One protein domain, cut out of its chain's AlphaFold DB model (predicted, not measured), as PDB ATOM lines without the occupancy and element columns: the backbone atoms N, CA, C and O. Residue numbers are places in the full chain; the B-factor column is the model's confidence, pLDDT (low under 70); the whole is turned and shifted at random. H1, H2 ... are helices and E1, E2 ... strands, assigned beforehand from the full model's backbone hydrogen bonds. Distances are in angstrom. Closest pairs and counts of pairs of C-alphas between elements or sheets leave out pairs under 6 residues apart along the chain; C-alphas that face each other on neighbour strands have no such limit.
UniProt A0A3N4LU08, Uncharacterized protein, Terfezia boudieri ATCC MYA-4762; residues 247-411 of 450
ATOM      1  N   GLY A 247     115.888  56.380  72.966       82.69
ATOM      2  CA  GLY A 247     116.011  55.101  73.662       82.69
ATOM      3  C   GLY A 247     115.916  55.233  75.187       82.69
ATOM      4  O   GLY A 247     116.061  56.302  75.781       82.69
ATOM      5  N   THR A 248     115.665  54.116  75.857       86.19
ATOM      6  CA  THR A 248     115.645  54.036  77.323       86.19
ATOM      7  C   THR A 248     116.338  52.760  77.771       86.19
ATOM      8  O   THR A 248     116.329  51.767  77.055       86.19
ATOM      9  N   GLY A 249     116.920  52.761  78.971       87.31
ATOM     10  CA  GLY A 249     117.651  51.602  79.492       87.31
ATOM     11  C   GLY A 249     119.118  51.549  79.045       87.31
ATOM     12  O   GLY A 249     119.649  52.548  78.553       87.31
ATOM     13  N   PRO A 250     119.807  50.421  79.292       89.75
ATOM     14  CA  PRO A 250     121.209  50.266  78.924       89.75
ATOM     15  C   PRO A 250     121.406  50.319  77.405       89.75
ATOM     16  O   PRO A 250     120.556  49.813  76.670       89.75
ATOM     17  N   PRO A 251     122.528  50.873  76.922       90.00
ATOM     18  CA  PRO A 251     122.854  50.830  75.506       90.00
ATOM     19  C   PRO A 251     123.166  49.392  75.040       90.00
ATOM     20  O   PRO A 251     123.490  48.528  75.863       90.00
ATOM     21  N   PRO A 252     123.123  49.132  73.720       91.62
ATOM     22  CA  PRO A 252     123.572  47.872  73.132       91.62
ATOM     23  C   PRO A 252     124.983  47.479  73.605       91.62
ATOM     24  O   PRO A 252     125.906  48.292  73.554       91.62
ATOM     25  N   LYS A 253     125.160  46.224  74.043       89.75
ATOM     26  CA  LYS A 253     126.454  45.703  74.531       89.75
ATOM     27  C   LYS A 253     127.460  45.500  73.392       89.75
ATOM     28  O   LYS A 253     128.652  45.715  73.579       89.75
ATOM     29  N   TYR A 254     126.981  45.098  72.215       89.50
ATOM     30  CA  TYR A 254     127.798  44.701  71.069       89.50
ATOM     31  C   TYR A 254     127.619  45.686  69.909       89.50
ATOM     32  O   TYR A 254     127.018  45.365  68.881       89.50
ATOM     33  N   THR A 255     128.123  46.910  70.099       83.75
ATOM     34  CA  THR A 255     128.097  48.042  69.149       83.75
ATOM     35  C   THR A 255     126.688  48.469  68.718       83.75
ATOM     36  O   THR A 255     126.194  49.500  69.159       83.75
ATOM     37  N   LYS A 256     126.028  47.683  67.861       90.12
ATOM     38  CA  LYS A 256     124.665  47.917  67.349       90.12
ATOM     39  C   LYS A 256     123.644  46.889  67.841       90.12
ATOM     40  O   LYS A 256     122.461  47.028  67.540       90.12
ATOM     41  N   TYR A 257     124.094  45.865  68.565       94.44
ATOM     42  CA  TYR A 257     123.257  44.768  69.032       94.44
ATOM     43  C   TYR A 257     123.235  44.683  70.553       94.44
ATOM     44  O   TYR A 257     124.247  44.872  71.237       94.44
ATOM     45  N   TYR A 258     122.059  44.384  71.087       94.62
ATOM     46  CA  TYR A 258     121.907  43.979  72.474       94.62
ATOM     47  C   TYR A 258     122.514  42.592  72.699       94.62
ATOM     48  O   TYR A 258     122.943  41.919  71.762       94.62
ATOM     49  N   SER A 259     122.556  42.172  73.961       91.44
ATOM     50  CA  SER A 259     123.184  40.927  74.401       91.44
ATOM     51  C   SER A 259     122.778  39.689  73.600       91.44
ATOM     52  O   SER A 259     123.630  38.850  73.348       91.44
ATOM     53  N   GLY A 260     121.508  39.588  73.198       92.06
ATOM     54  CA  GLY A 260     120.971  38.461  72.429       92.06
ATOM     55  C   GLY A 260     120.980  38.632  70.906       92.06
ATOM     56  O   GLY A 260     120.401  37.795  70.218       92.06
ATOM     57  N   GLY A 261     121.571  39.709  70.380       93.56
ATOM     58  CA  GLY A 261     121.687  39.951  68.940       93.56
ATOM     59  C   GLY A 261     120.619  40.867  68.331       93.56
ATOM     60  O   GLY A 261     120.756  41.300  67.191       93.56
ATOM     61  N   VAL A 262     119.574  41.262  69.062       94.00
ATOM     62  CA  VAL A 262     118.568  42.176  68.495       94.00
ATOM     63  C   VAL A 262     119.081  43.616  68.402       94.00
ATOM     64  O   VAL A 262     119.857  44.075  69.241       94.00
ATOM     65  N   LYS A 263     118.568  44.378  67.428       93.75
ATOM     66  CA  LYS A 263     118.711  45.848  67.382       93.75
ATOM     67  C   LYS A 263     117.619  46.569  68.173       93.75
ATOM     68  O   LYS A 263     117.876  47.589  68.799       93.75
ATOM     69  N   THR A 264     116.399  46.038  68.139       92.50
ATOM     70  CA  THR A 264     115.214  46.600  68.797       92.50
ATOM     71  C   THR A 264     114.652  45.604  69.814       92.50
ATOM     72  O   THR A 264     114.089  44.588  69.401       92.50
ATOM     73  N   PRO A 265     114.781  45.871  71.124       94.12
ATOM     74  CA  PRO A 265     114.236  45.010  72.171       94.12
ATOM     75  C   PRO A 265     112.735  44.765  72.000       94.12
ATOM     76  O   PRO A 265     112.030  45.600  71.439       94.12
ATOM     77  N   TYR A 266     112.215  43.657  72.516       93.00
ATOM     78  CA  TYR A 266     110.793  43.311  72.426       93.00
ATOM     79  C   TYR A 266     110.343  42.524  73.661       93.00
ATOM     80  O   TYR A 266     111.165  42.041  74.425       93.00
ATOM     81  N   THR A 267     109.040  42.381  73.900       92.75
ATOM     82  CA  THR A 267     108.552  41.546  75.016       92.75
ATOM     83  C   THR A 267     108.852  40.066  74.776       92.75
ATOM     84  O   THR A 267     108.455  39.530  73.737       92.75
ATOM     85  N   ALA A 268     109.454  39.390  75.756       91.19
ATOM     86  CA  ALA A 268     109.619  37.937  75.742       91.19
ATOM     87  C   ALA A 268     108.268  37.218  75.526       91.19
ATOM     88  O   ALA A 268     107.214  37.700  75.941       91.19
ATOM     89  N   GLY A 269     108.278  36.078  74.835       88.81
ATOM     90  CA  GLY A 269     107.069  35.307  74.494       88.81
ATOM     91  C   GLY A 269     106.439  35.688  73.158       88.81
ATOM     92  O   GLY A 269     105.606  34.955  72.628       88.81
ATOM     93  N   LYS A 270     106.878  36.792  72.551       90.56
ATOM     94  CA  LYS A 270     106.566  37.125  71.157       90.56
ATOM     95  C   LYS A 270     107.623  36.539  70.224       90.56
ATOM     96  O   LYS A 270     108.735  36.238  70.662       90.56
ATOM     97  N   LYS A 271     107.280  36.403  68.939       91.75
ATOM     98  CA  LYS A 271     108.273  36.136  67.891       91.75
ATOM     99  C   LYS A 271     109.283  37.290  67.829       91.75
ATOM    100  O   LYS A 271     108.864  38.440  67.982       91.75
ATOM    101  N   SER A 272     110.566  36.988  67.622       93.50
ATOM    102  CA  SER A 272     111.590  38.023  67.429       93.50
ATOM    103  C   SER A 272     111.333  38.812  66.135       93.50
ATOM    104  O   SER A 272     110.608  38.328  65.256       93.50
ATOM    105  N   PRO A 273     111.919  40.013  65.978       90.38
ATOM    106  CA  PRO A 273     111.871  40.760  64.723       90.38
ATOM    107  C   PRO A 273     112.413  39.972  63.521       90.38
ATOM    108  O   PRO A 273     111.839  40.067  62.438       90.38
ATOM    109  N   GLY A 274     113.450  39.152  63.717       90.50
ATOM    110  CA  GLY A 274     113.975  38.214  62.722       90.50
ATOM    111  C   GLY A 274     113.152  36.933  62.536       90.50
ATOM    112  O   GLY A 274     113.506  36.102  61.709       90.50
ATOM    113  N   GLY A 275     112.036  36.763  63.255       91.50
ATOM    114  CA  GLY A 275     111.088  35.663  63.047       91.50
ATOM    115  C   GLY A 275     111.285  34.438  63.942       91.50
ATOM    116  O   GLY A 275     110.541  33.466  63.786       91.50
ATOM    117  N   LEU A 276     112.199  34.483  64.914       90.81
ATOM    118  CA  LEU A 276     112.414  33.389  65.863       90.81
ATOM    119  C   LEU A 276     111.181  33.181  66.740       90.81
ATOM    120  O   LEU A 276     110.700  34.114  67.387       90.81
ATOM    121  N   SER A 277     110.669  31.954  66.799       90.88
ATOM    122  CA  SER A 277     109.587  31.600  67.718       90.88
ATOM    123  C   SER A 277     110.137  31.155  69.073       90.88
ATOM    124  O   SER A 277     111.024  30.301  69.098       90.88
ATOM    125  N   PRO A 278     109.593  31.665  70.191       91.38
ATOM    126  CA  PRO A 278     109.967  31.177  71.507       91.38
ATOM    127  C   PRO A 278     109.480  29.745  71.713       91.38
ATOM    128  O   PRO A 278     108.338  29.412  71.389       91.38
ATOM    129  N   VAL A 279     110.324  28.938  72.338       85.88
ATOM    130  CA  VAL A 279     109.976  27.645  72.918       85.88
ATOM    131  C   VAL A 279     110.078  27.790  74.430       85.88
ATOM    132  O   VAL A 279     111.113  28.207  74.952       85.88
ATOM    133  N   ALA A 280     108.996  27.485  75.143       79.94
ATOM    134  CA  ALA A 280     109.025  27.468  76.598       79.94
ATOM    135  C   ALA A 280     109.865  26.281  77.070       79.94
ATOM    136  O   ALA A 280     109.556  25.137  76.733       79.94
ATOM    137  N   LEU A 281     110.926  26.552  77.831       70.88
ATOM    138  CA  LEU A 281     111.712  25.500  78.457       70.88
ATOM    139  C   LEU A 281     111.197  25.241  79.878       70.88
ATOM    140  O   LEU A 281     110.930  26.193  80.618       70.88
ATOM    141  N   PRO A 282     111.094  23.968  80.298       57.19
ATOM    142  CA  PRO A 282     110.877  23.634  81.697       57.19
ATOM    143  C   PRO A 282     111.997  24.226  82.566       57.19
ATOM    144  O   PRO A 282     113.176  24.130  82.221       57.19
ATOM    145  N   LEU A 283     111.631  24.785  83.724       52.62
ATOM    146  CA  LEU A 283     112.541  25.429  84.687       52.62
ATOM    147  C   LEU A 283     113.787  24.590  85.032       52.62
ATOM    148  O   LEU A 283     114.862  25.143  85.255       52.62
ATOM    149  N   ALA A 284     113.650  23.261  85.033       45.69
ATOM    150  CA  ALA A 284     114.716  22.322  85.373       45.69
ATOM    151  C   ALA A 284     115.925  22.375  84.416       45.69
ATOM    152  O   ALA A 284     117.044  22.138  84.857       45.69
ATOM    153  N   LEU A 285     115.727  22.724  83.138       50.22
ATOM    154  CA  LEU A 285     116.817  22.799  82.152       50.22
ATOM    155  C   LEU A 285     117.519  24.168  82.142       50.22
ATOM    156  O   LEU A 285     118.677  24.268  81.749       50.22
ATOM    157  N   ALA A 286     116.849  25.231  82.600       49.84
ATOM    158  CA  ALA A 286     117.386  26.593  82.561       49.84
ATOM    159  C   ALA A 286     118.232  26.963  83.795       49.84
ATOM    160  O   ALA A 286     119.125  27.807  83.698       49.84
ATOM    161  N   GLY A 287     117.975  26.333  84.948       50.03
ATOM    162  CA  GLY A 287     118.645  26.653  86.216       50.03
ATOM    163  C   GLY A 287     120.149  26.347  86.249       50.03
ATOM    164  O   GLY A 287     120.879  27.002  86.989       50.03
ATOM    165  N   GLY A 288     120.620  25.402  85.428       56.50
ATOM    166  CA  GLY A 288     122.038  25.020  85.374       56.50
ATOM    167  C   GLY A 288     122.928  26.011  84.612       56.50
ATOM    168  O   GLY A 288     124.072  26.227  84.998       56.50
ATOM    169  N   LEU A 289     122.398  26.662  83.572       62.31
ATOM    170  CA  LEU A 289     123.206  27.434  82.614       62.31
ATOM    171  C   LEU A 289     123.569  28.835  83.129       62.31
ATOM    172  O   LEU A 289     124.690  29.314  82.950       62.31
ATOM    173  N   PHE A 290     122.635  29.480  83.827       62.88
ATOM    174  CA  PHE A 290     122.835  30.781  84.468       62.88
ATOM    175  C   PHE A 290     122.346  30.711  85.912       62.88
ATOM    176  O   PHE A 290     121.244  31.162  86.237       62.88
ATOM    177  N   ALA A 291     123.169  30.108  86.770       56.59
ATOM    178  CA  ALA A 291     122.884  29.963  88.191       56.59
ATOM    179  C   ALA A 291     122.424  31.298  88.812       56.59
ATOM    180  O   ALA A 291     123.131  32.301  88.747       56.59
ATOM    181  N   GLY A 292     121.223  31.304  89.399       54.91
ATOM    182  CA  GLY A 292     120.692  32.430  90.175       54.91
ATOM    183  C   GLY A 292     120.128  33.616  89.382       54.91
ATOM    184  O   GLY A 292     119.646  34.558  90.004       54.91
ATOM    185  N   MET A 293     120.135  33.589  88.043       59.81
ATOM    186  CA  MET A 293     119.649  34.718  87.228       59.81
ATOM    187  C   MET A 293     118.123  34.688  87.001       59.81
ATOM    188  O   MET A 293     117.519  35.715  86.691       59.81
ATOM    189  N   TRP A 294     117.477  33.528  87.172       61.50
ATOM    190  CA  TRP A 294     116.078  33.316  86.791       61.50
ATOM    191  C   TRP A 294     115.265  32.723  87.947       61.50
ATOM    192  O   TRP A 294     115.420  31.556  88.290       61.50
ATOM    193  N   LEU A 295     114.371  33.526  88.530       52.78
ATOM    194  CA  LEU A 295     113.369  33.070  89.511       52.78
ATOM    195  C   LEU A 295     112.061  32.592  88.845       52.78
ATOM    196  O   LEU A 295     111.092  32.290  89.535       52.78
ATOM    197  N   GLY A 296     112.015  32.552  87.512       66.44
ATOM    198  CA  GLY A 296     110.819  32.241  86.731       66.44
ATOM    199  C   GLY A 296     111.130  31.454  85.462       66.44
ATOM    200  O   GLY A 296     112.270  31.063  85.216       66.44
ATOM    201  N   SER A 297     110.088  31.196  84.675       74.12
ATOM    202  CA  SER A 297     110.147  30.477  83.400       74.12
ATOM    203  C   SER A 297     111.058  31.186  82.403       74.12
ATOM    204  O   SER A 297     111.130  32.416  82.349       74.12
ATOM    205  N   VAL A 298     111.768  30.388  81.608       86.38
ATOM    206  CA  VAL A 298     112.697  30.873  80.589       86.38
ATOM    207  C   VAL A 298     112.186  30.449  79.220       86.38
ATOM    208  O   VAL A 298     111.790  29.306  78.992       86.38
ATOM    209  N   LEU A 299     112.198  31.402  78.300       90.12
ATOM    210  CA  LEU A 299     111.844  31.216  76.909       90.12
ATOM    211  C   LEU A 299     113.123  31.131  76.088       90.12
ATOM    212  O   LEU A 299     113.964  32.030  76.132       90.12
ATOM    213  N   MET A 300     113.255  30.049  75.334       91.75
ATOM    214  CA  MET A 300     114.370  29.823  74.431       91.75
ATOM    215  C   MET A 300     114.005  30.246  73.015       91.75
ATOM    216  O   MET A 300     112.972  29.856  72.476       91.75
ATOM    217  N   TYR A 301     114.901  30.996  72.396       93.50
ATOM    218  CA  TYR A 301     114.893  31.381  70.997       93.50
ATOM    219  C   TYR A 301     116.087  30.698  70.333       93.50
ATOM    220  O   TYR A 301     117.224  31.166  70.437       93.50
ATOM    221  N   ALA A 302     115.837  29.544  69.717       92.75
ATOM    222  CA  ALA A 302     116.854  28.837  68.950       92.75
ATOM    223  C   ALA A 302     117.084  29.570  67.629       92.75
ATOM    224  O   ALA A 302     116.123  29.897  66.935       92.75
ATOM    225  N   TRP A 303     118.343  29.836  67.298       93.75
ATOM    226  CA  TRP A 303     118.686  30.368  65.985       93.75
ATOM    227  C   TRP A 303     118.518  29.277  64.926       93.75
ATOM    228  O   TRP A 303     118.902  28.128  65.143       93.75
ATOM    229  N   ASN A 304     117.966  29.637  63.770       92.69
ATOM    230  CA  ASN A 304     117.885  28.760  62.606       92.69
ATOM    231  C   ASN A 304     119.260  28.576  61.955       92.69
ATOM    232  O   ASN A 304     119.532  27.534  61.358       92.69
ATOM    233  N   HIS A 305     120.129  29.581  62.077       93.50
ATOM    234  CA  HIS A 305     121.490  29.546  61.564       93.50
ATOM    235  C   HIS A 305     122.514  29.470  62.701       93.50
ATOM    236  O   HIS A 305     122.411  30.217  63.678       93.50
ATOM    237  N   PRO A 306     123.515  28.576  62.600       92.94
ATOM    238  CA  PRO A 306     124.572  28.523  63.592       92.94
ATOM    239  C   PRO A 306     125.450  29.774  63.501       92.94
ATOM    240  O   PRO A 306     125.612  30.378  62.437       92.94
ATOM    241  N   LEU A 307     126.053  30.137  64.627       94.00
ATOM    242  CA  LEU A 307     127.085  31.156  64.677       94.00
ATOM    243  C   LEU A 307     128.343  30.617  64.003       94.00
ATOM    244  O   LEU A 307     128.852  29.570  64.402       94.00
ATOM    245  N   ASN A 308     128.852  31.355  63.023       94.31
ATOM    246  CA  ASN A 308     130.118  31.054  62.370       94.31
ATOM    247  C   ASN A 308     131.164  32.079  62.800       94.31
ATOM    248  O   ASN A 308     130.945  33.285  62.674       94.31
ATOM    249  N   TYR A 309     132.301  31.597  63.289       93.81
ATOM    250  CA  TYR A 309     133.439  32.424  63.660       93.81
ATOM    251  C   TYR A 309     134.721  31.843  63.077       93.81
ATOM    252  O   TYR A 309     135.074  30.696  63.342       93.81
ATOM    253  N   PHE A 310     135.443  32.669  62.327       94.25
ATOM    254  CA  PHE A 310     136.780  32.345  61.857       94.25
ATOM    255  C   PHE A 310     137.809  33.000  62.773       94.25
ATOM    256  O   PHE A 310     137.839  34.226  62.898       94.25
ATOM    257  N   ASN A 311     138.664  32.186  63.387       93.81
ATOM    258  CA  ASN A 311     139.799  32.689  64.140       93.81
ATOM    259  C   ASN A 311     140.948  32.969  63.163       93.81
ATOM    260  O   ASN A 311     141.474  32.021  62.580       93.81
ATOM    261  N   PRO A 312     141.354  34.229  62.928       93.12
ATOM    262  CA  PRO A 312     142.392  34.511  61.946       93.12
ATOM    263  C   PRO A 312     143.749  33.935  62.390       93.12
ATOM    264  O   PRO A 312     143.992  33.819  63.591       93.12
ATOM    265  N   PRO A 313     144.673  33.631  61.458       94.62
ATOM    266  CA  PRO A 313     145.992  33.077  61.797       94.62
ATOM    267  C   PRO A 313     146.833  33.962  62.731       94.62
ATOM    268  O   PRO A 313     147.751  33.480  63.382       94.62
ATOM    269  N   THR A 314     146.529  35.260  62.794       94.00
ATOM    270  CA  THR A 314     147.206  36.240  63.654       94.00
ATOM    271  C   THR A 314     146.585  36.376  65.045       94.00
ATOM    272  O   THR A 314     147.132  37.094  65.882       94.00
ATOM    273  N   ALA A 315     145.439  35.740  65.308       90.25
ATOM    274  CA  ALA A 315     144.805  35.751  66.622       90.25
ATOM    275  C   ALA A 315     145.387  34.654  67.530       90.25
ATOM    276  O   ALA A 315     145.852  33.634  67.033       90.25
ATOM    277  N   PRO A 316     145.353  34.834  68.862       90.12
ATOM    278  CA  PRO A 316     145.733  33.783  69.801       90.12
ATOM    279  C   PRO A 316     144.695  32.649  69.848       90.12
ATOM    280  O   PRO A 316     143.540  32.815  69.446       90.12
ATOM    281  N   THR A 317     145.100  31.507  70.406       90.38
ATOM    282  CA  THR A 317     144.185  30.417  70.763       90.38
ATOM    283  C   THR A 317     143.181  30.883  71.818       90.38
ATOM    284  O   THR A 317     143.562  31.477  72.828       90.38
ATOM    285  N   MET A 318     141.896  30.591  71.608       89.00
ATOM    286  CA  MET A 318     140.838  30.850  72.587       89.00
ATOM    287  C   MET A 318     140.447  29.551  73.289       89.00
ATOM    288  O   MET A 318     139.984  28.617  72.642       89.00
ATOM    289  N   ASN A 319     140.594  29.515  74.612       89.19
ATOM    290  CA  ASN A 319     140.123  28.412  75.444       89.19
ATOM    291  C   ASN A 319     138.813  28.823  76.103       89.19
ATOM    292  O   ASN A 319     138.802  29.705  76.963       89.19
ATOM    293  N   ILE A 320     137.717  28.201  75.686       88.56
ATOM    294  CA  ILE A 320     136.386  28.489  76.209       88.56
ATOM    295  C   ILE A 320     135.931  27.282  77.016       88.56
ATOM    296  O   ILE A 320     135.653  26.229  76.440       88.56
ATOM    297  N   PRO A 321     135.858  27.387  78.342       85.50
ATOM    298  CA  PRO A 321     135.308  26.305  79.125       85.50
ATOM    299  C   PRO A 321     133.794  26.220  78.933       85.50
ATOM    300  O   PRO A 321     133.103  27.209  78.674       85.50
ATOM    301  N   TYR A 322     133.292  25.001  79.019       85.50
ATOM    302  CA  TYR A 322     131.908  24.653  78.798       85.50
ATOM    303  C   TYR A 322     131.470  23.596  79.800       85.50
ATOM    304  O   TYR A 322     132.264  22.782  80.275       85.50
ATOM    305  N   GLN A 323     130.177  23.601  80.096       76.50
ATOM    306  CA  GLN A 323     129.587  22.672  81.050       76.50
ATOM    307  C   GLN A 323     129.122  21.406  80.327       76.50
ATOM    308  O   GLN A 323     128.268  21.481  79.438       76.50
ATOM    309  N   ASN A 324     129.665  20.245  80.707       70.62
ATOM    310  CA  ASN A 324     129.262  18.952  80.157       70.62
ATOM    311  C   ASN A 324     128.516  18.117  81.192       70.62
ATOM    312  O   ASN A 324     129.102  17.282  81.873       70.62
ATOM    313  N   SER A 325     127.197  18.311  81.239       58.06
ATOM    314  CA  SER A 325     126.283  17.541  82.080       58.06
ATOM    315  C   SER A 325     126.503  17.714  83.590       58.06
ATOM    316  O   SER A 325     127.558  18.089  84.091       58.06
ATOM    317  N   THR A 326     125.435  17.485  84.343       55.94
ATOM    318  CA  THR A 326     125.436  17.546  85.803       55.94
ATOM    319  C   THR A 326     125.239  16.134  86.325       55.94
ATOM    320  O   THR A 326     124.120  15.720  86.619       55.94
ATOM    321  N   THR A 327     126.312  15.358  86.432       50.31
ATOM    322  CA  THR A 327     126.240  14.072  87.134       50.31
ATOM    323  C   THR A 327     126.248  14.371  88.634       50.31
ATOM    324  O   THR A 327     127.175  15.001  89.134       50.31
ATOM    325  N   ASN A 328     125.198  13.976  89.362       50.34
ATOM    326  CA  ASN A 328     125.085  14.139  90.823       50.34
ATOM    327  C   ASN A 328     125.280  15.576  91.356       50.34
ATOM    328  O   ASN A 328     125.826  15.775  92.438       50.34
ATOM    329  N   GLY A 329     124.834  16.594  90.615       55.09
ATOM    330  CA  GLY A 329     124.902  17.993  91.067       55.09
ATOM    331  C   GLY A 329     126.270  18.665  90.904       55.09
ATOM    332  O   GLY A 329     126.379  19.862  91.160       55.09
ATOM    333  N   THR A 330     127.298  17.943  90.448       55.34
ATOM    334  CA  THR A 330     128.607  18.514  90.111       55.34
ATOM    335  C   THR A 330     128.692  18.778  88.616       55.34
ATOM    336  O   THR A 330     128.489  17.872  87.810       55.34
ATOM    337  N   VAL A 331     128.981  20.024  88.247       63.69
ATOM    338  CA  VAL A 331     129.276  20.405  86.866       63.69
ATOM    339  C   VAL A 331     130.745  20.102  86.595       63.69
ATOM    340  O   VAL A 331     131.607  20.589  87.327       63.69
ATOM    341  N   THR A 332     131.040  19.300  85.571       65.00
ATOM    342  CA  THR A 332     132.407  19.163  85.063       65.00
ATOM    343  C   THR A 332     132.674  20.268  84.047       65.00
ATOM    344  O   THR A 332     131.983  20.394  83.030       65.00
ATOM    345  N   ASP A 333     133.684  21.083  84.344       68.88
ATOM    346  CA  ASP A 333     134.168  22.109  83.430       68.88
ATOM    347  C   ASP A 333     135.123  21.440  82.432       68.88
ATOM    348  O   ASP A 333     136.163  20.898  82.805       68.88
ATOM    349  N   MET A 334     134.750  21.441  81.155       81.69
ATOM    350  CA  MET A 334     135.591  20.967  80.051       81.69
ATOM    351  C   MET A 334     135.999  22.162  79.191       81.69
ATOM    352  O   MET A 334     135.357  23.202  79.258       81.69
ATOM    353  N   MET A 335     137.067  22.062  78.400       86.62
ATOM    354  CA  MET A 335     137.562  23.174  77.576       86.62
ATOM    355  C   MET A 335     137.354  22.904  76.091       86.62
ATOM    356  O   MET A 335     137.641  21.817  75.598       86.62
ATOM    357  N   TYR A 336     136.865  23.918  75.383       90.00
ATOM    358  CA  TYR A 336     136.802  23.958  73.933       90.00
ATOM    359  C   TYR A 336     137.890  24.899  73.409       90.00
ATOM    360  O   TYR A 336     137.922  26.078  73.770       90.00
ATOM    361  N   GLU A 337     138.793  24.370  72.584       90.88
ATOM    362  CA  GLU A 337     139.943  25.100  72.048       90.88
ATOM    363  C   GLU A 337     139.665  25.612  70.628       90.88
ATOM    364  O   GLU A 337     139.280  24.854  69.736       90.88
ATOM    365  N   ILE A 338     139.907  26.905  70.405       91.69
ATOM    366  CA  ILE A 338     139.833  27.555  69.095       91.69
ATOM    367  C   ILE A 338     141.224  28.072  68.714       91.69
ATOM    368  O   ILE A 338     141.590  29.205  69.033       91.69
ATOM    369  N   ALA A 339     142.001  27.238  68.031       93.69
ATOM    370  CA  ALA A 339     143.319  27.563  67.501       93.69
ATOM    371  C   ALA A 339     143.270  28.599  66.348       93.69
ATOM    372  O   ALA A 339     142.209  28.824  65.747       93.69
ATOM    373  N   PRO A 340     144.395  29.267  66.035       94.88
ATOM    374  CA  PRO A 340     144.486  30.214  64.924       94.88
ATOM    375  C   PRO A 340     144.245  29.522  63.576       94.88
ATOM    376  O   PRO A 340     144.700  28.404  63.348       94.88
ATOM    377  N   GLY A 341     143.528  30.181  62.668       92.50
ATOM    378  CA  GLY A 341     143.166  29.641  61.352       92.50
ATOM    379  C   GLY A 341     141.971  28.678  61.348       92.50
ATOM    380  O   GLY A 341     141.604  28.190  60.281       92.50
ATOM    381  N   MET A 342     141.343  28.404  62.497       93.12
ATOM    382  CA  MET A 342     140.181  27.512  62.570       93.12
ATOM    383  C   MET A 342     138.856  28.240  62.320       93.12
ATOM    384  O   MET A 342     138.643  29.362  62.783       93.12
ATOM    385  N   ASN A 343     137.937  27.563  61.628       92.69
ATOM    386  CA  ASN A 343     136.544  27.983  61.502       92.69
ATOM    387  C   ASN A 343     135.672  27.184  62.478       92.69
ATOM    388  O   ASN A 343     135.710  25.955  62.486       92.69
ATOM    389  N   VAL A 344     134.894  27.890  63.289       91.44
ATOM    390  CA  VAL A 344     134.062  27.326  64.348       91.44
ATOM    391  C   VAL A 344     132.602  27.614  64.043       91.44
ATOM    392  O   VAL A 344     132.217  28.764  63.829       91.44
ATOM    393  N   THR A 345     131.789  26.562  64.077       94.06
ATOM    394  CA  THR A 345     130.346  26.632  63.845       94.06
ATOM    395  C   THR A 345     129.612  26.105  65.068       94.06
ATOM    396  O   THR A 345     129.738  24.929  65.410       94.06
ATOM    397  N   LEU A 346     128.840  26.970  65.728       92.62
ATOM    398  CA  LEU A 346     128.140  26.645  66.970       92.62
ATOM    399  C   LEU A 346     126.645  26.966  66.857       92.62
ATOM    400  O   LEU A 346     126.290  28.100  66.530       92.62
ATOM    401  N   PRO A 347     125.739  26.017  67.145       94.12
ATOM    402  CA  PRO A 347     124.325  26.335  67.301       94.12
ATOM    403  C   PRO A 347     124.126  27.287  68.488       94.12
ATOM    404  O   PRO A 347     124.776  27.147  69.526       94.12
ATOM    405  N   VAL A 348     123.213  28.250  68.339       93.56
ATOM    406  CA  VAL A 348     122.959  29.282  69.354       93.56
ATOM    407  C   VAL A 348     121.571  29.121  69.953       93.56
ATOM    408  O   VAL A 348     120.564  29.052  69.244       93.56
ATOM    409  N   LYS A 349     121.517  29.120  71.285       93.12
ATOM    410  CA  LYS A 349     120.290  29.175  72.076       93.12
ATOM    411  C   LYS A 349     120.267  30.475  72.864       93.12
ATOM    412  O   LYS A 349     121.009  30.637  73.829       93.12
ATOM    413  N   CYS A 350     119.407  31.404  72.470       94.50
ATOM    414  CA  CYS A 350     119.233  32.648  73.205       94.50
ATOM    415  C   CYS A 350     118.075  32.520  74.204       94.50
ATOM    416  O   CYS A 350     116.991  32.065  73.848       94.50
ATOM    417  N   LEU A 351     118.302  32.881  75.463       92.69
ATOM    418  CA  LEU A 351     117.372  32.693  76.574       92.69
ATOM    419  C   LEU A 351     116.856  34.038  77.089       92.69
ATOM    420  O   LEU A 351     117.636  34.960  77.329       92.69
ATOM    421  N   CYS A 352     115.546  34.124  77.313       92.75
ATOM    422  CA  CYS A 352     114.899  35.278  77.927       92.75
ATOM    423  C   CYS A 352     113.991  34.878  79.095       92.75
ATOM    424  O   CYS A 352     113.256  33.900  78.985       92.75
ATOM    425  N   ALA A 353     113.978  35.660  80.178       89.50
ATOM    426  CA  ALA A 353     112.966  35.538  81.226       89.50
ATOM    427  C   ALA A 353     111.572  35.745  80.638       89.50
ATOM    428  O   ALA A 353     111.344  36.672  79.852       89.50
ATOM    429  N   GLU A 354     110.620  34.926  81.072       85.12
ATOM    430  CA  GLU A 354     109.220  35.168  80.771       85.12
ATOM    431  C   GLU A 354     108.793  36.543  81.303       85.12
ATOM    432  O   GLU A 354     109.187  36.971  82.388       85.12
ATOM    433  N   ASN A 355     107.980  37.250  80.516       85.69
ATOM    434  CA  ASN A 355     107.472  38.585  80.824       85.69
ATOM    435  C   ASN A 355     108.535  39.687  80.963       85.69
ATOM    436  O   ASN A 355     108.169  40.787  81.362       85.69
ATOM    437  N   ALA A 356     109.801  39.455  80.609       90.88
ATOM    438  CA  ALA A 356     110.834  40.492  80.583       90.88
ATOM    439  C   ALA A 356     111.004  41.124  79.188       90.88
ATOM    440  O   ALA A 356     110.413  40.683  78.193       90.88
ATOM    441  N   VAL A 357     111.833  42.170  79.104       93.12
ATOM    442  CA  VAL A 357     112.323  42.670  77.814       93.12
ATOM    443  C   VAL A 357     113.375  41.691  77.288       93.12
ATOM    444  O   VAL A 357     114.332  41.355  77.977       93.12
ATOM    445  N   CYS A 358     113.185  41.226  76.061       94.75
ATOM    446  CA  CYS A 358     114.007  40.242  75.383       94.75
ATOM    447  C   CYS A 358     114.752  40.866  74.205       94.75
ATOM    448  O   CYS A 358     114.241  41.741  73.497       94.75
ATOM    449  N   GLY A 359     115.978  40.394  74.015       95.00
ATOM    450  CA  GLY A 359     116.921  40.871  73.026       95.00
ATOM    451  C   GLY A 359     117.424  39.799  72.065       95.00
ATOM    452  O   GLY A 359     118.470  40.016  71.464       95.00
ATOM    453  N   CYS A 360     116.739  38.659  71.952       96.00
ATOM    454  CA  CYS A 360     117.170  37.532  71.127       96.00
ATOM    455  C   CYS A 360     116.829  37.730  69.649       96.00
ATOM    456  O   CYS A 360     115.659  37.813  69.287       96.00
ATOM    457  N   ASP A 361     117.838  37.764  68.785       95.31
ATOM    458  CA  ASP A 361     117.634  37.733  67.338       95.31
ATOM    459  C   ASP A 361     118.861  37.174  66.625       95.31
ATOM    460  O   ASP A 361     119.966  37.223  67.163       95.31
ATOM    461  N   GLU A 362     118.667  36.644  65.422       93.56
ATOM    462  CA  GLU A 362     119.779  36.122  64.628       93.56
ATOM    463  C   GLU A 362     120.673  37.246  64.101       93.56
ATOM    464  O   GLU A 362     120.206  38.251  63.558       93.56
ATOM    465  N   VAL A 363     121.986  37.046  64.225       92.94
ATOM    466  CA  VAL A 363     123.000  37.989  63.750       92.94
ATOM    467  C   VAL A 363     124.069  37.242  62.969       92.94
ATOM    468  O   VAL A 363     124.713  36.336  63.483       92.94
ATOM    469  N   THR A 364     124.298  37.677  61.732       90.69
ATOM    470  CA  THR A 364     125.344  37.155  60.836       90.69
ATOM    471  C   THR A 364     126.621  37.999  60.847       90.69
ATOM    472  O   THR A 364     127.529  37.775  60.051       90.69
ATOM    473  N   ASP A 365     126.689  38.994  61.730       92.12
ATOM    474  CA  ASP A 365     127.821  39.905  61.849       92.12
ATOM    475  C   ASP A 365     129.028  39.205  62.515       92.12
ATOM    476  O   ASP A 365     128.905  38.745  63.658       92.12
ATOM    477  N   PRO A 366     130.195  39.134  61.847       90.75
ATOM    478  CA  PRO A 366     131.378  38.476  62.399       90.75
ATOM    479  C   PRO A 366     131.917  39.172  63.656       90.75
ATOM    480  O   PRO A 366     132.458  38.501  64.538       90.75
ATOM    481  N   ASP A 367     131.730  40.488  63.796       92.56
ATOM    482  CA  ASP A 367     132.161  41.217  64.991       92.56
ATOM    483  C   ASP A 367     131.289  40.854  66.197       92.56
ATOM    484  O   ASP A 367     131.783  40.751  67.322       92.56
ATOM    485  N   TYR A 368     129.993  40.611  65.978       93.56
ATOM    486  CA  TYR A 368     129.119  40.088  67.027       93.56
ATOM    487  C   TYR A 368     129.575  38.690  67.457       93.56
ATOM    488  O   TYR A 368     129.753  38.455  68.652       93.56
ATOM    489  N   ALA A 369     129.840  37.798  66.494       93.38
ATOM    490  CA  ALA A 369     130.306  36.436  66.755       93.38
ATOM    491  C   ALA A 369     131.604  36.413  67.578       93.38
ATOM    492  O   ALA A 369     131.701  35.717  68.589       93.38
ATOM    493  N   LYS A 370     132.574  37.247  67.199       92.62
ATOM    494  CA  LYS A 370     133.832  37.406  67.932       92.62
ATOM    495  C   LYS A 370     133.601  37.859  69.374       92.62
ATOM    496  O   LYS A 370     134.154  37.280  70.307       92.62
ATOM    497  N   ASN A 371     132.793  38.901  69.569       92.94
ATOM    498  CA  ASN A 371     132.594  39.500  70.887       92.94
ATOM    499  C   ASN A 371     131.748  38.625  71.822       92.94
ATOM    500  O   ASN A 371     131.981  38.635  73.032       92.94
ATOM    501  N   VAL A 372     130.783  37.866  71.293       93.69
ATOM    502  CA  VAL A 372     129.974  36.941  72.099       93.69
ATOM    503  C   VAL A 372     130.789  35.717  72.528       93.69
ATOM    504  O   VAL A 372     130.705  35.318  73.687       93.69
ATOM    505  N   LEU A 373     131.654  35.187  71.655       92.25
ATOM    506  CA  LEU A 373     132.582  34.103  72.007       92.25
ATOM    507  C   LEU A 373     133.634  34.559  73.020       92.25
ATOM    508  O   LEU A 373     133.898  33.858  73.993       92.25
ATOM    509  N   ALA A 374     134.173  35.769  72.852       90.50
ATOM    510  CA  ALA A 374     135.083  36.352  73.829       90.50
ATOM    511  C   ALA A 374     134.414  36.567  75.197       90.50
ATOM    512  O   ALA A 374     135.074  36.426  76.221       90.50
ATOM    513  N   ASP A 375     133.117  36.898  75.240       91.31
ATOM    514  CA  ASP A 375     132.365  36.990  76.498       91.31
ATOM    515  C   ASP A 375     132.148  35.616  77.140       91.31
ATOM    516  O   ASP A 375     132.301  35.494  78.352       91.31
ATOM    517  N   ALA A 376     131.883  34.586  76.332       89.62
ATOM    518  CA  ALA A 376     131.769  33.208  76.801       89.62
ATOM    519  C   ALA A 376     133.073  32.659  77.387       89.62
ATOM    520  O   ALA A 376     133.031  31.838  78.295       89.62
ATOM    521  N   ALA A 377     134.225  33.141  76.921       88.06
ATOM    522  CA  ALA A 377     135.530  32.760  77.454       88.06
ATOM    523  C   ALA A 377     135.858  33.397  78.821       88.06
ATOM    524  O   ALA A 377     136.805  32.969  79.485       88.06
ATOM    525  N   LYS A 378     135.116  34.424  79.260       86.31
ATOM    526  CA  LYS A 378     135.409  35.145  80.511       86.31
ATOM    527  C   LYS A 378     135.150  34.293  81.746       86.31
ATOM    528  O   LYS A 378     134.300  33.404  81.741       86.31
ATOM    529  N   ASP A 379     135.880  34.609  82.816       81.31
ATOM    530  CA  ASP A 379     135.701  34.052  84.164       81.31
ATOM    531  C   ASP A 379     135.646  32.521  84.203       81.31
ATOM    532  O   ASP A 379     134.892  31.922  84.972       81.31
ATOM    533  N   GLY A 380     136.425  31.879  83.330       73.12
ATOM    534  CA  GLY A 380     136.409  30.430  83.198       73.12
ATOM    535  C   GLY A 380     135.045  29.903  82.744       73.12
ATOM    536  O   GLY A 380     134.580  28.901  83.275       73.12
ATOM    537  N   GLY A 381     134.401  30.548  81.762       74.06
ATOM    538  CA  GLY A 381     133.148  30.058  81.152       74.06
ATOM    539  C   GLY A 381     131.895  30.568  81.828       74.06
ATOM    540  O   GLY A 381     130.789  30.117  81.530       74.06
ATOM    541  N   LYS A 382     132.059  31.502  82.764       72.44
ATOM    542  CA  LYS A 382     130.978  32.060  83.571       72.44
ATOM    543  C   LYS A 382     130.543  33.433  83.080       72.44
ATOM    544  O   LYS A 382     129.913  34.159  83.842       72.44
ATOM    545  N   GLY A 383     130.791  33.753  81.808       81.25
ATOM    546  CA  GLY A 383     130.345  34.998  81.186       81.25
ATOM    547  C   GLY A 383     128.880  35.320  81.499       81.25
ATOM    548  O   GLY A 383     128.005  34.453  81.440       81.25
ATOM    549  N   ASP A 384     128.600  36.565  81.875       81.88
ATOM    550  CA  ASP A 384     127.256  36.983  82.299       81.88
ATOM    551  C   ASP A 384     126.242  36.974  81.149       81.88
ATOM    552  O   ASP A 384     125.034  36.841  81.362       81.88
ATOM    553  N   THR A 385     126.726  37.150  79.915       89.19
ATOM    554  CA  THR A 385     125.879  37.225  78.725       89.19
ATOM    555  C   THR A 385     125.961  35.990  77.851       89.19
ATOM    556  O   THR A 385     124.945  35.624  77.279       89.19
ATOM    557  N   ALA A 386     127.107  35.335  77.730       91.62
ATOM    558  CA  ALA A 386     127.234  34.145  76.897       91.62
ATOM    559  C   ALA A 386     128.058  33.070  77.595       91.62
ATOM    560  O   ALA A 386     128.946  33.399  78.373       91.62
ATOM    561  N   ARG A 387     127.743  31.798  77.327       90.19
ATOM    562  CA  ARG A 387     128.438  30.613  77.852       90.19
ATOM    563  C   ARG A 387     128.315  29.452  76.870       90.19
ATOM    564  O   ARG A 387     127.337  29.380  76.128       90.19
ATOM    565  N   LEU A 388     129.270  28.530  76.883       88.75
ATOM    566  CA  LEU A 388     129.146  27.263  76.165       88.75
ATOM    567  C   LEU A 388     128.565  26.180  77.078       88.75
ATOM    568  O   LEU A 388     128.904  26.090  78.258       88.75
ATOM    569  N   ALA A 389     127.711  25.331  76.516       86.00
ATOM    570  CA  ALA A 389     127.122  24.195  77.212       86.00
ATOM    571  C   ALA A 389     126.936  23.008  76.269       86.00
ATOM    572  O   ALA A 389     126.971  23.167  75.050       86.00
ATOM    573  N   VAL A 390     126.717  21.820  76.829       83.75
ATOM    574  CA  VAL A 390     126.305  20.642  76.060       83.75
ATOM    575  C   VAL A 390     124.796  20.464  76.150       83.75
ATOM    576  O   VAL A 390     124.233  20.417  77.240       83.75
ATOM    577  N   ASP A 391     124.155  20.323  74.997       81.94
ATOM    578  CA  ASP A 391     122.734  20.025  74.849       81.94
ATOM    579  C   ASP A 391     122.580  18.888  73.835       81.94
ATOM    580  O   ASP A 391     123.134  18.956  72.739       81.94
ATOM    581  N   ASP A 392     121.914  17.800  74.230       81.31
ATOM    582  CA  ASP A 392     121.796  16.562  73.440       81.31
ATOM    583  C   ASP A 392     123.141  16.049  72.878       81.31
ATOM    584  O   ASP A 392     123.251  15.617  71.728       81.31
ATOM    585  N   GLY A 393     124.205  16.137  73.684       80.44
ATOM    586  CA  GLY A 393     125.557  15.711  73.301       80.44
ATOM    587  C   GLY A 393     126.269  16.642  72.311       80.44
ATOM    588  O   GLY A 393     127.378  16.337  71.879       80.44
ATOM    589  N   LYS A 394     125.667  17.783  71.953       87.25
ATOM    590  CA  LYS A 394     126.253  18.787  71.061       87.25
ATOM    591  C   LYS A 394     126.660  20.027  71.844       87.25
ATOM    592  O   LYS A 394     125.944  20.475  72.733       87.25
ATOM    593  N   LEU A 395     127.804  20.602  71.483       87.75
ATOM    594  CA  LEU A 395     128.249  21.880  72.025       87.75
ATOM    595  C   LEU A 395     127.373  23.007  71.461       87.75
ATOM    596  O   LEU A 395     127.233  23.140  70.245       87.75
ATOM    597  N   VAL A 396     126.786  23.810  72.342       90.94
ATOM    598  CA  VAL A 396     125.896  24.921  72.002       90.94
ATOM    599  C   VAL A 396     126.350  26.202  72.698       90.94
ATOM    600  O   VAL A 396     126.819  26.177  73.837       90.94
ATOM    601  N   LEU A 397     126.187  27.339  72.024       92.44
ATOM    602  CA  LEU A 397     126.383  28.656  72.622       92.44
ATOM    603  C   LEU A 397     125.064  29.135  73.221       92.44
ATOM    604  O   LEU A 397     124.081  29.349  72.511       92.44
ATOM    605  N   VAL A 398     125.049  29.334  74.531       92.00
ATOM    606  CA  VAL A 398     123.895  29.843  75.263       92.00
ATOM    607  C   VAL A 398     124.100  31.326  75.537       92.00
ATOM    608  O   VAL A 398     125.103  31.722  76.126       92.00
ATOM    609  N   VAL A 399     123.139  32.151  75.127       93.69
ATOM    610  CA  VAL A 399     123.199  33.611  75.270       93.69
ATOM    611  C   VAL A 399     122.042  34.101  76.135       93.69
ATOM    612  O   VAL A 399     120.887  33.778  75.880       93.69
ATOM    613  N   ASN A 400     122.328  34.908  77.148       93.00
ATOM    614  CA  ASN A 400     121.342  35.626  77.939       93.00
ATOM    615  C   ASN A 400     120.873  36.877  77.180       93.00
ATOM    616  O   ASN A 400     121.539  37.914  77.148       93.00
ATOM    617  N   GLY A 401     119.689  36.774  76.584       93.69
ATOM    618  CA  GLY A 401     119.043  37.861  75.862       93.69
ATOM    619  C   GLY A 401     118.141  38.743  76.721       93.69
ATOM    620  O   GLY A 401     117.499  39.626  76.162       93.69
ATOM    621  N   THR A 402     118.033  38.538  78.037       93.19
ATOM    622  CA  THR A 402     117.160  39.395  78.857       93.19
ATOM    623  C   THR A 402     117.789  40.746  79.108       93.19
ATOM    624  O   THR A 402     118.970  40.867  79.423       93.19
ATOM    625  N   LEU A 403     116.956  41.771  78.989       92.75
ATOM    626  CA  LEU A 403     117.311  43.161  79.188       92.75
ATOM    627  C   LEU A 403     116.507  43.738  80.356       92.75
ATOM    628  O   LEU A 403     115.404  43.261  80.641       92.75
ATOM    629  N   PRO A 404     117.015  44.790  81.022       91.19
ATOM    630  CA  PRO A 404     116.265  45.467  82.069       91.19
ATOM    631  C   PRO A 404     114.912  45.990  81.580       91.19
ATOM    632  O   PRO A 404     114.745  46.364  80.413       91.19
ATOM    633  N   ASN A 405     113.951  46.067  82.494       89.62
ATOM    634  CA  ASN A 405     112.629  46.596  82.178       89.62
ATOM    635  C   ASN A 405     112.715  48.043  81.678       89.62
ATOM    636  O   ASN A 405     113.544  48.843  82.118       89.62
ATOM    637  N   GLY A 406     111.866  48.358  80.705       84.88
ATOM    638  CA  GLY A 406     111.873  49.636  80.010       84.88
ATOM    639  C   GLY A 406     113.028  49.825  79.024       84.88
ATOM    640  O   GLY A 406     113.212  50.950  78.570       84.88
ATOM    641  N   THR A 407     113.807  48.793  78.674       90.19
ATOM    642  CA  THR A 407     114.849  48.938  77.640       90.19
ATOM    643  C   THR A 407     114.218  49.116  76.257       90.19
ATOM    644  O   THR A 407     113.454  48.265  75.806       90.19
ATOM    645  N   THR A 408     114.546  50.207  75.566       89.62
ATOM    646  CA  THR A 408     114.130  50.492  74.188       89.62
ATOM    647  C   THR A 408     115.308  51.008  73.381       89.62
ATOM    648  O   THR A 408     116.176  51.711  73.895       89.62
ATOM    649  N   ALA A 409     115.331  50.672  72.097       89.62
ATOM    650  CA  ALA A 409     116.290  51.247  71.172       89.62
ATOM    651  C   ALA A 409     115.884  52.673  70.782       89.62
ATOM    652  O   ALA A 409     114.702  53.031  70.810       89.62
ATOM    653  N   ASP A 410     116.875  53.480  70.415       85.31
ATOM    654  CA  ASP A 410     116.625  54.814  69.890       85.31
ATOM    655  C   ASP A 410     115.932  54.712  68.525       85.31
ATOM    656  O   ASP A 410     116.470  54.143  67.575       85.31
ATOM    657  N   GLY A 411     114.702  55.223  68.450       75.50
ATOM    658  CA  GLY A 411     113.929  55.318  67.212       75.50
ATOM    659  C   GLY A 411     114.216  56.578  66.400       75.50
ATOM    660  O   GLY A 411     113.633  56.749  65.330       75.50
TER     661      GLY A 411
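This is residues 247 to 411 of the 450 residues of an uncharacterized protein of Terfezia boudieri ATCC MYA-4762 (UniProt A0A3N4LU08). A strongly twisted sheet of seven strands makes the body, with the long hairpin of E5 and E6 at one edge and the short E2 at the other. Two small two-stranded sheets adjoin it: E4 and E7, where E7 runs on into E8, and E1 and E9, beside E8. H2 stands beside the strands, close to E10 and E4, and H1 only grazes the large sheet. The printed part has 165 residues, with two named helices and eleven named strands in the order E1 E2 H1 E3 E4 E5 E6 E7 E8 E9 H2 E10 E11; the large sheet is mixed, in the order E2 E3 E8 E11 E10 E5 E6, and the small ones are antiparallel. The class is mostly strand, though under half of the residues are in named elements; the whole is compact, with a radius of gyration of the C-alphas of 15.3 A and spans of 41 by 40 by 26 A.

In the large sheet, E8, residues 348 to 353, is parallel to E11, residues 394 to 400, with N 349 and O 397 2.9 A apart. E11 forms a hairpin with E10, residues 386 to 391, with N 396 and O 389 at 2.8 A. E10 is parallel to E5, residues 318 to 327, with N 390 and O 323 at 3.1 A. E5 forms a hairpin with the edge strand E6, residues 330 to 338, with N 322 and O 334 at 2.7 A. On the other side of E8, E3, residues 298 to 302, is antiparallel to it, with N 299 and O 352 at 2.8 A. The other edge strand, E2, residues 279 to 281, is antiparallel to E3, with N 279 and O 300 at 2.8 A. E4, residues 307 to 310, and E7, residues 343 to 346, are antiparallel, with N 309 and O 344 at 2.9 A; E7 runs on into E8 at 39 degrees. E1, residues 261 to 267, is antiparallel to E9, residues 357 to 360, with N 358 and O 266 at 2.7 A. The closest C-alphas of E8 and E9, those of Cys 352 and Cys 358, are 5.6 A apart. H2, residues 366 to 376, stands at the sheet's level, with a height over the sheet of 0.8 A; its closest C-alpha pair with E10 is Ala 376 and Arg 387, 4.4 A, and with E4 Ala 369 and Tyr 309, 6.0 A. In H2 every O i to N i+4 pair is within hydrogen-bond range; H1, residues 283 to 286, is too short for such a pair.

E1 begins at C-alpha 261, (121.687, 39.951, 68.940), and E11 ends at C-alpha 400, (121.342, 35.626, 77.939). From first to last C-alpha, E5 measures 26.6 A, E6 25.5 A, E11 18.8 A, E8 16.7 A and H2 15.3 A.

The printed part has no cut, and its first and last C-alphas, Gly 247 and Gly 411, are 6.8 A apart. The two C-alphas farthest apart are those of Asn 328 and Gly 411, at 48.8 A. The links E1 to E2 and H1 to E3 are long. The mean pLDDT of the printed part is 84.8; residues 282 to 296 and 325 to 333 are under 70.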